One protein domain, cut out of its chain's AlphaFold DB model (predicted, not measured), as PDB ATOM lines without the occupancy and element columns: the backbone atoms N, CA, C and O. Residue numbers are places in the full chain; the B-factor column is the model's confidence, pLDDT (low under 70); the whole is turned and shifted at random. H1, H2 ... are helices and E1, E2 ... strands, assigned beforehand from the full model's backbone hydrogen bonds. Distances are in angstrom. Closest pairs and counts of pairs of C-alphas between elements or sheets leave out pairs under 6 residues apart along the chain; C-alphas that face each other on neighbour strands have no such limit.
ATOM      1  N   GLU A  16     218.884 161.215 136.979       84.38
ATOM      2  CA  GLU A  16     217.576 160.717 137.416       84.38
ATOM      3  C   GLU A  16     217.456 160.764 138.934       84.38
ATOM      4  O   GLU A  16     218.400 160.415 139.641       84.38
ATOM      5  N   TRP A  17     216.289 161.157 139.435       85.31
ATOM      6  CA  TRP A  17     215.962 161.071 140.854       85.31
ATOM      7  C   TRP A  17     215.338 159.706 141.146       85.31
ATOM      8  O   TRP A  17     214.346 159.331 140.526       85.31
ATOM      9  N   ILE A  18     215.947 158.960 142.066       87.81
ATOM     10  CA  ILE A  18     215.546 157.598 142.446       87.81
ATOM     11  C   ILE A  18     214.545 157.645 143.601       87.81
ATOM     12  O   ILE A  18     213.578 156.888 143.615       87.81
ATOM     13  N   ALA A  19     214.783 158.524 144.575       87.31
ATOM     14  CA  ALA A  19     213.935 158.665 145.749       87.31
ATOM     15  C   ALA A  19     213.879 160.123 146.205       87.31
ATOM     16  O   ALA A  19     214.890 160.826 146.189       87.31
ATOM     17  N   ILE A  20     212.693 160.548 146.635       87.94
ATOM     18  CA  ILE A  20     212.440 161.820 147.310       87.94
ATOM     19  C   ILE A  20     211.589 161.481 148.533       87.94
ATOM     20  O   ILE A  20     210.530 160.870 148.389       87.94
ATOM     21  N   ALA A  21     212.059 161.842 149.722       86.81
ATOM     22  CA  ALA A  21     211.382 161.568 150.983       86.81
ATOM     23  C   ALA A  21     211.339 162.823 151.858       86.81
ATOM     24  O   ALA A  21     212.328 163.544 151.968       86.81
ATOM     25  N   ASP A  22     210.200 163.068 152.503       85.69
ATOM     26  CA  ASP A  22     210.075 164.098 153.534       85.69
ATOM     27  C   ASP A  22     210.566 163.544 154.879       85.69
ATOM     28  O   ASP A  22     210.146 162.473 155.319       85.69
ATOM     29  N   HIS A  23     211.470 164.276 155.528       83.38
ATOM     30  CA  HIS A  23     212.024 163.941 156.838       83.38
ATOM     31  C   HIS A  23     211.545 164.888 157.954       83.38
ATOM     32  O   HIS A  23     212.151 164.945 159.027       83.38
ATOM     33  N   GLY A  24     210.494 165.675 157.716       81.50
ATOM     34  CA  GLY A  24     209.890 166.608 158.673       81.50
ATOM     35  C   GLY A  24     210.693 167.891 158.914       81.50
ATOM     36  O   GLY A  24     210.192 168.821 159.539       81.50
ATOM     37  N   ARG A  25     211.934 167.965 158.418       82.50
ATOM     38  CA  ARG A  25     212.786 169.172 158.418       82.50
ATOM     39  C   ARG A  25     213.177 169.629 157.012       82.50
ATOM     40  O   ARG A  25     213.912 170.598 156.878       82.50
ATOM     41  N   GLY A  26     212.734 168.907 155.987       84.25
ATOM     42  CA  GLY A  26     213.138 169.106 154.603       84.25
ATOM     43  C   GLY A  26     213.065 167.810 153.802       84.25
ATOM     44  O   GLY A  26     212.704 166.751 154.324       84.25
ATOM     45  N   LEU A  27     213.430 167.910 152.526       87.88
ATOM     46  CA  LEU A  27     213.439 166.790 151.595       87.88
ATOM     47  C   LEU A  27     214.812 166.121 151.578       87.88
ATOM     48  O   LEU A  27     215.829 166.778 151.366       87.88
ATOM     49  N   PHE A  28     214.829 164.802 151.737       90.12
ATOM     50  CA  PHE A  28     215.984 163.979 151.412       90.12
ATOM     51  C   PHE A  28     215.803 163.395 150.019       90.12
ATOM     52  O   PHE A  28     214.761 162.815 149.698       90.12
ATOM     53  N   VAL A  29     216.822 163.552 149.183       90.31
ATOM     54  CA  VAL A  29     216.753 163.186 147.774       90.31
ATOM     55  C   VAL A  29     217.941 162.314 147.422       90.31
ATOM     56  O   VAL A  29     219.083 162.627 147.743       90.31
ATOM     57  N   THR A  30     217.674 161.216 146.727       91.25
ATOM     58  CA  THR A  30     218.701 160.353 146.146       91.25
ATOM     59  C   THR A  30     218.548 160.355 144.637       91.25
ATOM     60  O   THR A  30     217.458 160.123 144.112       91.25
ATOM     61  N   GLY A  31     219.650 160.594 143.934       90.38
ATOM     62  CA  GLY A  31     219.693 160.589 142.478       90.38
ATOM     63  C   GLY A  31     220.890 159.832 141.931       90.38
ATOM     64  O   GLY A  31     221.795 159.431 142.659       90.38
ATOM     65  N   ARG A  32     220.881 159.650 140.617       89.06
ATOM     66  CA  ARG A  32     221.954 159.048 139.838       89.06
ATOM     67  C   ARG A  32     222.323 159.969 138.692       89.06
ATOM     68  O   ARG A  32     221.453 160.433 137.961       89.06
ATOM     69  N   LEU A  33     223.620 160.173 138.503       88.56
ATOM     70  CA  LEU A  33     224.164 160.780 137.295       88.56
ATOM     71  C   LEU A  33     224.388 159.687 136.241       88.56
ATOM     72  O   LEU A  33     224.914 158.615 136.552       88.56
ATOM     73  N   TRP A  34     223.970 159.926 134.998       87.50
ATOM     74  CA  TRP A  34     224.285 159.013 133.893       87.50
ATOM     75  C   TRP A  34     225.686 159.287 133.355       87.50
ATOM     76  O   TRP A  34     226.172 160.406 133.438       87.50
ATOM     77  N   ASN A  35     226.335 158.280 132.767       86.62
ATOM     78  CA  ASN A  35     227.685 158.439 132.229       86.62
ATOM     79  C   ASN A  35     227.678 159.273 130.933       86.62
ATOM     80  O   ASN A  35     227.546 158.734 129.837       86.62
ATOM     81  N   ASN A  36     227.782 160.592 131.069       86.31
ATOM     82  CA  ASN A  36     227.876 161.557 129.976       86.31
ATOM     83  C   ASN A  36     228.849 162.690 130.362       86.31
ATOM     84  O   ASN A  36     229.144 162.850 131.548       86.31
ATOM     85  N   PRO A  37     229.331 163.499 129.398       88.56
ATOM     86  CA  PRO A  37     230.322 164.542 129.678       88.56
ATOM     87  C   PRO A  37     229.902 165.528 130.775       88.56
ATOM     88  O   PRO A  37     230.711 165.874 131.626       88.56
ATOM     89  N   ARG A  38     228.622 165.912 130.815       86.88
ATOM     90  CA  ARG A  38     228.100 166.876 131.791       86.88
ATOM     91  C   ARG A  38     228.024 166.303 133.205       86.88
ATOM     92  O   ARG A  38     228.242 167.013 134.180       86.88
ATOM     93  N   ALA A  39     227.749 165.009 133.332       89.06
ATOM     94  CA  ALA A  39     227.844 164.309 134.606       89.06
ATOM     95  C   ALA A  39     229.294 164.181 135.084       89.06
ATOM     96  O   ALA A  39     229.545 164.341 136.273       89.06
ATOM     97  N   GLN A  40     230.243 163.918 134.180       89.31
ATOM     98  CA  GLN A  40     231.665 163.856 134.534       89.31
ATOM     99  C   GLN A  40     232.183 165.219 135.012       89.31
ATOM    100  O   GLN A  40     232.868 165.284 136.028       89.31
ATOM    101  N   GLU A  41     231.787 166.300 134.338       90.19
ATOM    102  CA  GLU A  41     232.060 167.677 134.761       90.19
ATOM    103  C   GLU A  41     231.480 167.965 136.153       90.19
ATOM    104  O   GLU A  41     232.204 168.400 137.044       90.19
ATOM    105  N   ALA A  42     230.209 167.627 136.392       89.81
ATOM    106  CA  ALA A  42     229.589 167.808 137.704       89.81
ATOM    107  C   ALA A  42     230.302 167.016 138.819       89.81
ATOM    108  O   ALA A  42     230.432 167.509 139.937       89.81
ATOM    109  N   ILE A  43     230.786 165.803 138.526       90.25
ATOM    110  CA  ILE A  43     231.564 164.993 139.477       90.25
ATOM    111  C   ILE A  43     232.931 165.627 139.756       90.25
ATOM    112  O   ILE A  43     233.387 165.587 140.899       90.25
ATOM    113  N   ALA A  44     233.589 166.191 138.740       91.62
ATOM    114  CA  ALA A  44     234.855 166.900 138.911       91.62
ATOM    115  C   ALA A  44     234.673 168.122 139.825       91.62
ATOM    116  O   ALA A  44     235.343 168.204 140.851       91.62
ATOM    117  N   LEU A  45     233.678 168.967 139.540       91.00
ATOM    118  CA  LEU A  45     233.350 170.140 140.358       91.00
ATOM    119  C   LEU A  45     232.960 169.762 141.794       91.00
ATOM    120  O   LEU A  45     233.350 170.430 142.747       91.00
ATOM    121  N   TYR A  46     232.227 168.660 141.980       91.19
ATOM    122  CA  TYR A  46     231.917 168.150 143.319       91.19
ATOM    123  C   TYR A  46     233.186 167.755 144.088       91.19
ATOM    124  O   TYR A  46     233.320 168.059 145.271       91.19
ATOM    125  N   ARG A  47     234.137 167.083 143.425       90.50
ATOM    126  CA  ARG A  47     235.407 166.661 144.040       90.50
ATOM    127  C   ARG A  47     236.325 167.829 144.375       90.50
ATOM    128  O   ARG A  47     237.067 167.736 145.347       90.50
ATOM    129  N   GLU A  48     236.276 168.890 143.580       92.06
ATOM    130  CA  GLU A  48     237.002 170.141 143.828       92.06
ATOM    131  C   GLU A  48     236.359 170.963 144.958       92.06
ATOM    132  O   GLU A  48     237.012 171.823 145.541       92.06
ATOM    133  N   GLY A  49     235.124 170.627 145.345       89.31
ATOM    134  CA  GLY A  49     234.376 171.322 146.389       89.31
ATOM    135  C   GLY A  49     233.636 172.556 145.881       89.31
ATOM    136  O   GLY A  49     233.088 173.298 146.690       89.31
ATOM    137  N   ASP A  50     233.584 172.751 144.565       89.94
ATOM    138  CA  ASP A  50     232.885 173.872 143.947       89.94
ATOM    139  C   ASP A  50     231.392 173.583 143.815       89.94
ATOM    140  O   ASP A  50     230.581 174.483 143.960       89.94
ATOM    141  N   LEU A  51     230.990 172.323 143.629       90.19
ATOM    142  CA  LEU A  51     229.585 171.928 143.515       90.19
ATOM    143  C   LEU A  51     229.164 171.143 144.762       90.19
ATOM    144  O   LEU A  51     229.420 169.949 144.867       90.19
ATOM    145  N   THR A  52     228.541 171.817 145.731       90.94
ATOM    146  CA  THR A  52     228.369 171.271 147.096       90.94
ATOM    147  C   THR A  52     226.924 171.011 147.502       90.94
ATOM    148  O   THR A  52     226.673 170.262 148.451       90.94
ATOM    149  N   GLY A  53     225.961 171.605 146.801       91.88
ATOM    150  CA  GLY A  53     224.580 171.652 147.254       91.88
ATOM    151  C   GLY A  53     223.541 171.417 146.175       91.88
ATOM    152  O   GLY A  53     223.830 171.148 145.006       91.88
ATOM    153  N   LEU A  54     222.291 171.538 146.603       90.88
ATOM    154  CA  LEU A  54     221.097 171.375 145.793       90.88
ATOM    155  C   LEU A  54     220.243 172.639 145.850       90.88
ATOM    156  O   LEU A  54     220.098 173.278 146.891       90.88
ATOM    157  N   SER A  55     219.626 172.955 144.719       88.31
ATOM    158  CA  SER A  55     218.606 173.986 144.597       88.31
ATOM    159  C   SER A  55     217.297 173.365 144.122       88.31
ATOM    160  O   SER A  55     217.290 172.460 143.286       88.31
ATOM    161  N   LEU A  56     216.190 173.855 144.670       84.31
ATOM    162  CA  LEU A  56     214.831 173.431 144.356       84.31
ATOM    163  C   LEU A  56     214.111 174.588 143.670       84.31
ATOM    164  O   LEU A  56     214.037 175.688 144.215       84.31
ATOM    165  N   GLY A  57     213.566 174.331 142.484       80.31
ATOM    166  CA  GLY A  57     212.807 175.316 141.717       80.31
ATOM    167  C   GLY A  57     211.306 175.027 141.762       80.31
ATOM    168  O   GLY A  57     210.811 174.372 140.840       80.31
ATOM    169  N   PRO A  58     210.549 175.479 142.783       76.50
ATOM    170  CA  PRO A  58     209.110 175.242 142.827       76.50
ATOM    171  C   PRO A  58     208.409 175.976 141.675       76.50
ATOM    172  O   PRO A  58     208.716 177.131 141.365       76.50
ATOM    173  N   LYS A  59     207.450 175.311 141.025       78.75
ATOM    174  CA  LYS A  59     206.642 175.891 139.942       78.75
ATOM    175  C   LYS A  59     205.210 176.098 140.410       78.75
ATOM    176  O   LYS A  59     204.608 175.218 141.021       78.75
ATOM    177  N   GLY A  60     204.666 177.266 140.068       79.88
ATOM    178  CA  GLY A  60     203.321 177.663 140.478       79.88
ATOM    179  C   GLY A  60     203.194 177.880 141.983       79.88
ATOM    180  O   GLY A  60     202.128 177.643 142.518       79.88
ATOM    181  N   ALA A  61     204.272 178.278 142.664       84.50
ATOM    182  CA  ALA A  61     204.208 178.564 144.088       84.50
ATOM    183  C   ALA A  61     203.462 179.874 144.365       84.50
ATOM    184  O   ALA A  61     203.667 180.867 143.660       84.50
ATOM    185  N   ALA A  62     202.664 179.878 145.427       89.31
ATOM    186  CA  ALA A  62     202.103 181.083 146.017       89.31
ATOM    187  C   ALA A  62     202.910 181.466 147.261       89.31
ATOM    188  O   ALA A  62     203.441 180.606 147.971       89.31
ATOM    189  N   TRP A  63     203.013 182.766 147.522       91.69
ATOM    190  CA  TRP A  63     203.652 183.271 148.726       91.69
ATOM    191  C   TRP A  63     202.904 184.473 149.284       91.69
ATOM    192  O   TRP A  63     202.400 185.307 148.533       91.69
ATOM    193  N   ASP A  64     202.929 184.584 150.606       92.56
ATOM    194  CA  ASP A  64     202.539 185.785 151.329       92.56
ATOM    195  C   ASP A  64     203.785 186.579 151.715       92.56
ATOM    196  O   ASP A  64     204.843 186.016 152.009       92.56
ATOM    197  N   GLU A  65     203.668 187.902 151.731       91.69
ATOM    198  CA  GLU A  65     204.746 188.789 152.155       91.69
ATOM    199  C   GLU A  65     204.512 189.267 153.589       91.69
ATOM    200  O   GLU A  65     203.494 189.877 153.923       91.69
ATOM    201  N   MET A  66     205.477 188.998 154.462       90.69
ATOM    202  CA  MET A  66     205.500 189.551 155.806       90.69
ATOM    203  C   MET A  66     205.949 191.010 155.763       90.69
ATOM    204  O   MET A  66     206.768 191.407 154.939       90.69
ATOM    205  N   ARG A  67     205.519 191.806 156.749       86.88
ATOM    206  CA  ARG A  67     205.932 193.218 156.886       86.88
ATOM    207  C   ARG A  67     207.452 193.426 156.968       86.88
ATOM    208  O   ARG A  67     207.920 194.528 156.715       86.88
ATOM    209  N   CYS A  68     208.210 192.395 157.336       89.19
ATOM    210  CA  CYS A  68     209.672 192.405 157.397       89.19
ATOM    211  C   CYS A  68     210.365 192.053 156.064       89.19
ATOM    212  O   CYS A  68     211.583 191.906 156.050       89.19
ATOM    213  N   GLY A  69     209.622 191.895 154.961       88.12
ATOM    214  CA  GLY A  69     210.164 191.547 153.639       88.12
ATOM    215  C   GLY A  69     210.458 190.055 153.444       88.12
ATOM    216  O   GLY A  69     210.981 189.659 152.406       88.12
ATOM    217  N   ILE A  70     210.116 189.212 154.423       89.44
ATOM    218  CA  ILE A  70     210.194 187.752 154.304       89.44
ATOM    219  C   ILE A  70     208.973 187.254 153.530       89.44
ATOM    220  O   ILE A  70     207.846 187.635 153.841       89.44
ATOM    221  N   ARG A  71     209.191 186.370 152.552       89.50
ATOM    222  CA  ARG A  71     208.112 185.669 151.849       89.50
ATOM    223  C   ARG A  71     207.910 184.289 152.450       89.50
ATOM    224  O   ARG A  71     208.863 183.521 152.553       89.50
ATOM    225  N   ILE A  72     206.676 183.980 152.822       88.81
ATOM    226  CA  ILE A  72     206.277 182.653 153.280       88.81
ATOM    227  C   ILE A  72     205.600 181.963 152.106       88.81
ATOM    228  O   ILE A  72     204.570 182.440 151.636       88.81
ATOM    229  N   LEU A  73     206.165 180.852 151.633       87.06
ATOM    230  CA  LEU A  73     205.463 180.008 150.672       87.06
ATOM    231  C   LEU A  73     204.222 179.408 151.335       87.06
ATOM    232  O   LEU A  73     204.328 178.719 152.348       87.06
ATOM    233  N   THR A  74     203.061 179.672 150.751       89.69
ATOM    234  CA  THR A  74     201.763 179.193 151.241       89.69
ATOM    235  C   THR A  74     201.262 177.992 150.450       89.69
ATOM    236  O   THR A  74     200.552 177.151 150.996       89.69
ATOM    237  N   GLU A  75     201.680 177.870 149.190       85.94
ATOM    238  CA  GLU A  75     201.338 176.749 148.320       85.94
ATOM    239  C   GLU A  75     202.522 176.400 147.410       85.94
ATOM    240  O   GLU A  75     203.201 177.284 146.880       85.94
ATOM    241  N   VAL A  76     202.757 175.099 147.212       82.00
ATOM    242  CA  VAL A  76     203.673 174.562 146.197       82.00
ATOM    243  C   VAL A  76     202.925 173.521 145.387       82.00
ATOM    244  O   VAL A  76     202.628 172.436 145.879       82.00
ATOM    245  N   ASN A  77     202.657 173.832 144.125       78.56
ATOM    246  CA  ASN A  77     201.864 172.945 143.281       78.56
ATOM    247  C   ASN A  77     202.718 171.793 142.746       78.56
ATOM    248  O   ASN A  77     202.249 170.659 142.694       78.56
ATOM    249  N   ARG A  78     203.965 172.074 142.335       72.19
ATOM    250  CA  ARG A  78     204.903 171.068 141.817       72.19
ATOM    251  C   ARG A  78     206.362 171.416 142.102       72.19
ATOM    252  O   ARG A  78     206.766 172.580 142.032       72.19
ATOM    253  N   ILE A  79     207.152 170.371 142.333       73.19
ATOM    254  CA  ILE A  79     208.616 170.406 142.347       73.19
ATOM    255  C   ILE A  79     209.072 169.521 141.190       73.19
ATOM    256  O   ILE A  79     209.189 168.306 141.329       73.19
ATOM    257  N   ASP A  80     209.265 170.137 140.028       67.69
ATOM    258  CA  ASP A  80     209.652 169.413 138.811       67.69
ATOM    259  C   ASP A  80     211.181 169.355 138.642       67.69
ATOM    260  O   ASP A  80     211.695 168.582 137.832       67.69
ATOM    261  N   GLU A  81     211.917 170.173 139.400       73.38
ATOM    262  CA  GLU A  81     213.343 170.385 139.200       73.38
ATOM    263  C   GLU A  81     214.102 170.500 140.525       73.38
ATOM    264  O   GLU A  81     213.778 171.307 141.400       73.38
ATOM    265  N   ILE A  82     215.146 169.681 140.621       84.44
ATOM    266  CA  ILE A  82     216.187 169.750 141.641       84.44
ATOM    267  C   ILE A  82     217.498 169.802 140.875       84.44
ATOM    268  O   ILE A  82     217.728 168.945 140.011       84.44
ATOM    269  N   SER A  83     218.328 170.793 141.163       85.62
ATOM    270  CA  SER A  83     219.529 171.104 140.387       85.62
ATOM    271  C   SER A  83     220.740 171.175 141.302       85.62
ATOM    272  O   SER A  83     220.633 171.571 142.460       85.62
ATOM    273  N   LEU A  84     221.888 170.739 140.790       89.06
ATOM    274  CA  LEU A  84     223.157 170.834 141.503       89.06
ATOM    275  C   LEU A  84     223.618 172.295 141.509       89.06
ATOM    276  O   LEU A  84     223.488 172.978 140.493       89.06
ATOM    277  N   CYS A  85     224.135 172.775 142.636       91.31
ATOM    278  CA  CYS A  85     224.593 174.152 142.766       91.31
ATOM    279  C   CYS A  85     225.824 174.266 143.663       91.31
ATOM    280  O   CYS A  85     226.093 173.408 144.505       91.31
ATOM    281  N   GLU A  86     226.559 175.353 143.472       89.19
ATOM    282  CA  GLU A  86     227.772 175.652 144.230       89.19
ATOM    283  C   GLU A  86     227.444 176.182 145.626       89.19
ATOM    284  O   GLU A  86     227.995 175.728 146.626       89.19
TER     285      GLU A  86
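This is residues 16 to 86 of the 107 residues of an uncharacterized protein of Mesorhizobium sp. NZP2077 (UniProt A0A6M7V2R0). A long two-stranded ribbon, E3 and E6, runs through the middle of an open, elongated model, with the small hairpin E4 and E5 beyond one end and the single helix H1 towards the other. A second hairpin, E1 and E2, lies off to one side of this ribbon without pairing with it, and its strand E2 leads to H1; residues 35 to 41 stick out. The printed part has 71 residues, with one named helix and six named strands in the order E1, E2, H1, E3, E4, E5, E6. The class is mixed, helices and strands, in three separate antiparallel two-stranded sheets. The whole is loose, with a radius of gyration of the C-alphas of 15.4 A and spans of 45 by 25 by 22 A.

E3, residues 53 to 59, and E6, residues 78 to 85, are antiparallel neighbours at 153 degrees, with N 55 and O 83 at 2.8 A, within hydrogen-bond range. E4, residues 62 to 65, and E5, residues 71 to 75, form a hairpin at 150 degrees, with N 64 and O 72 at 2.9 A. E3 and E4 are apart, as are E5 and E6. E1, residues 16 to 22, and E2, residues 27 to 33, form a hairpin at 169 degrees, with N 18 and O 30 at 2.8 A. E1 and E2 are both apart from E3 and E6. H1, residues 37 to 48, and E6 are near each other. The closest C-alphas of E2 and H1 are those of Leu 33 and Ala 39, 5.8 A apart. In H1 every O i to N i+4 pair is within hydrogen-bond range.

E6 measures 20.0 A from first to last C-alpha, E3 19.8 A, E2 18.9 A, E1 18.1 A and H1 16.6 A; E4 has 4 residues and E5 has 5. E1 begins at C-alpha 16 (217.576, 160.717, 137.416), and E6 ends at C-alpha 85 (224.593, 174.152, 142.766).

The two C-alphas farthest apart are those of Asn 35 and Arg 67, 47.9 A. The printed part has no cut, and its six links between named elements are tight. Mean pLDDT of the printed part is 86.7, and residue 80 alone is under 70.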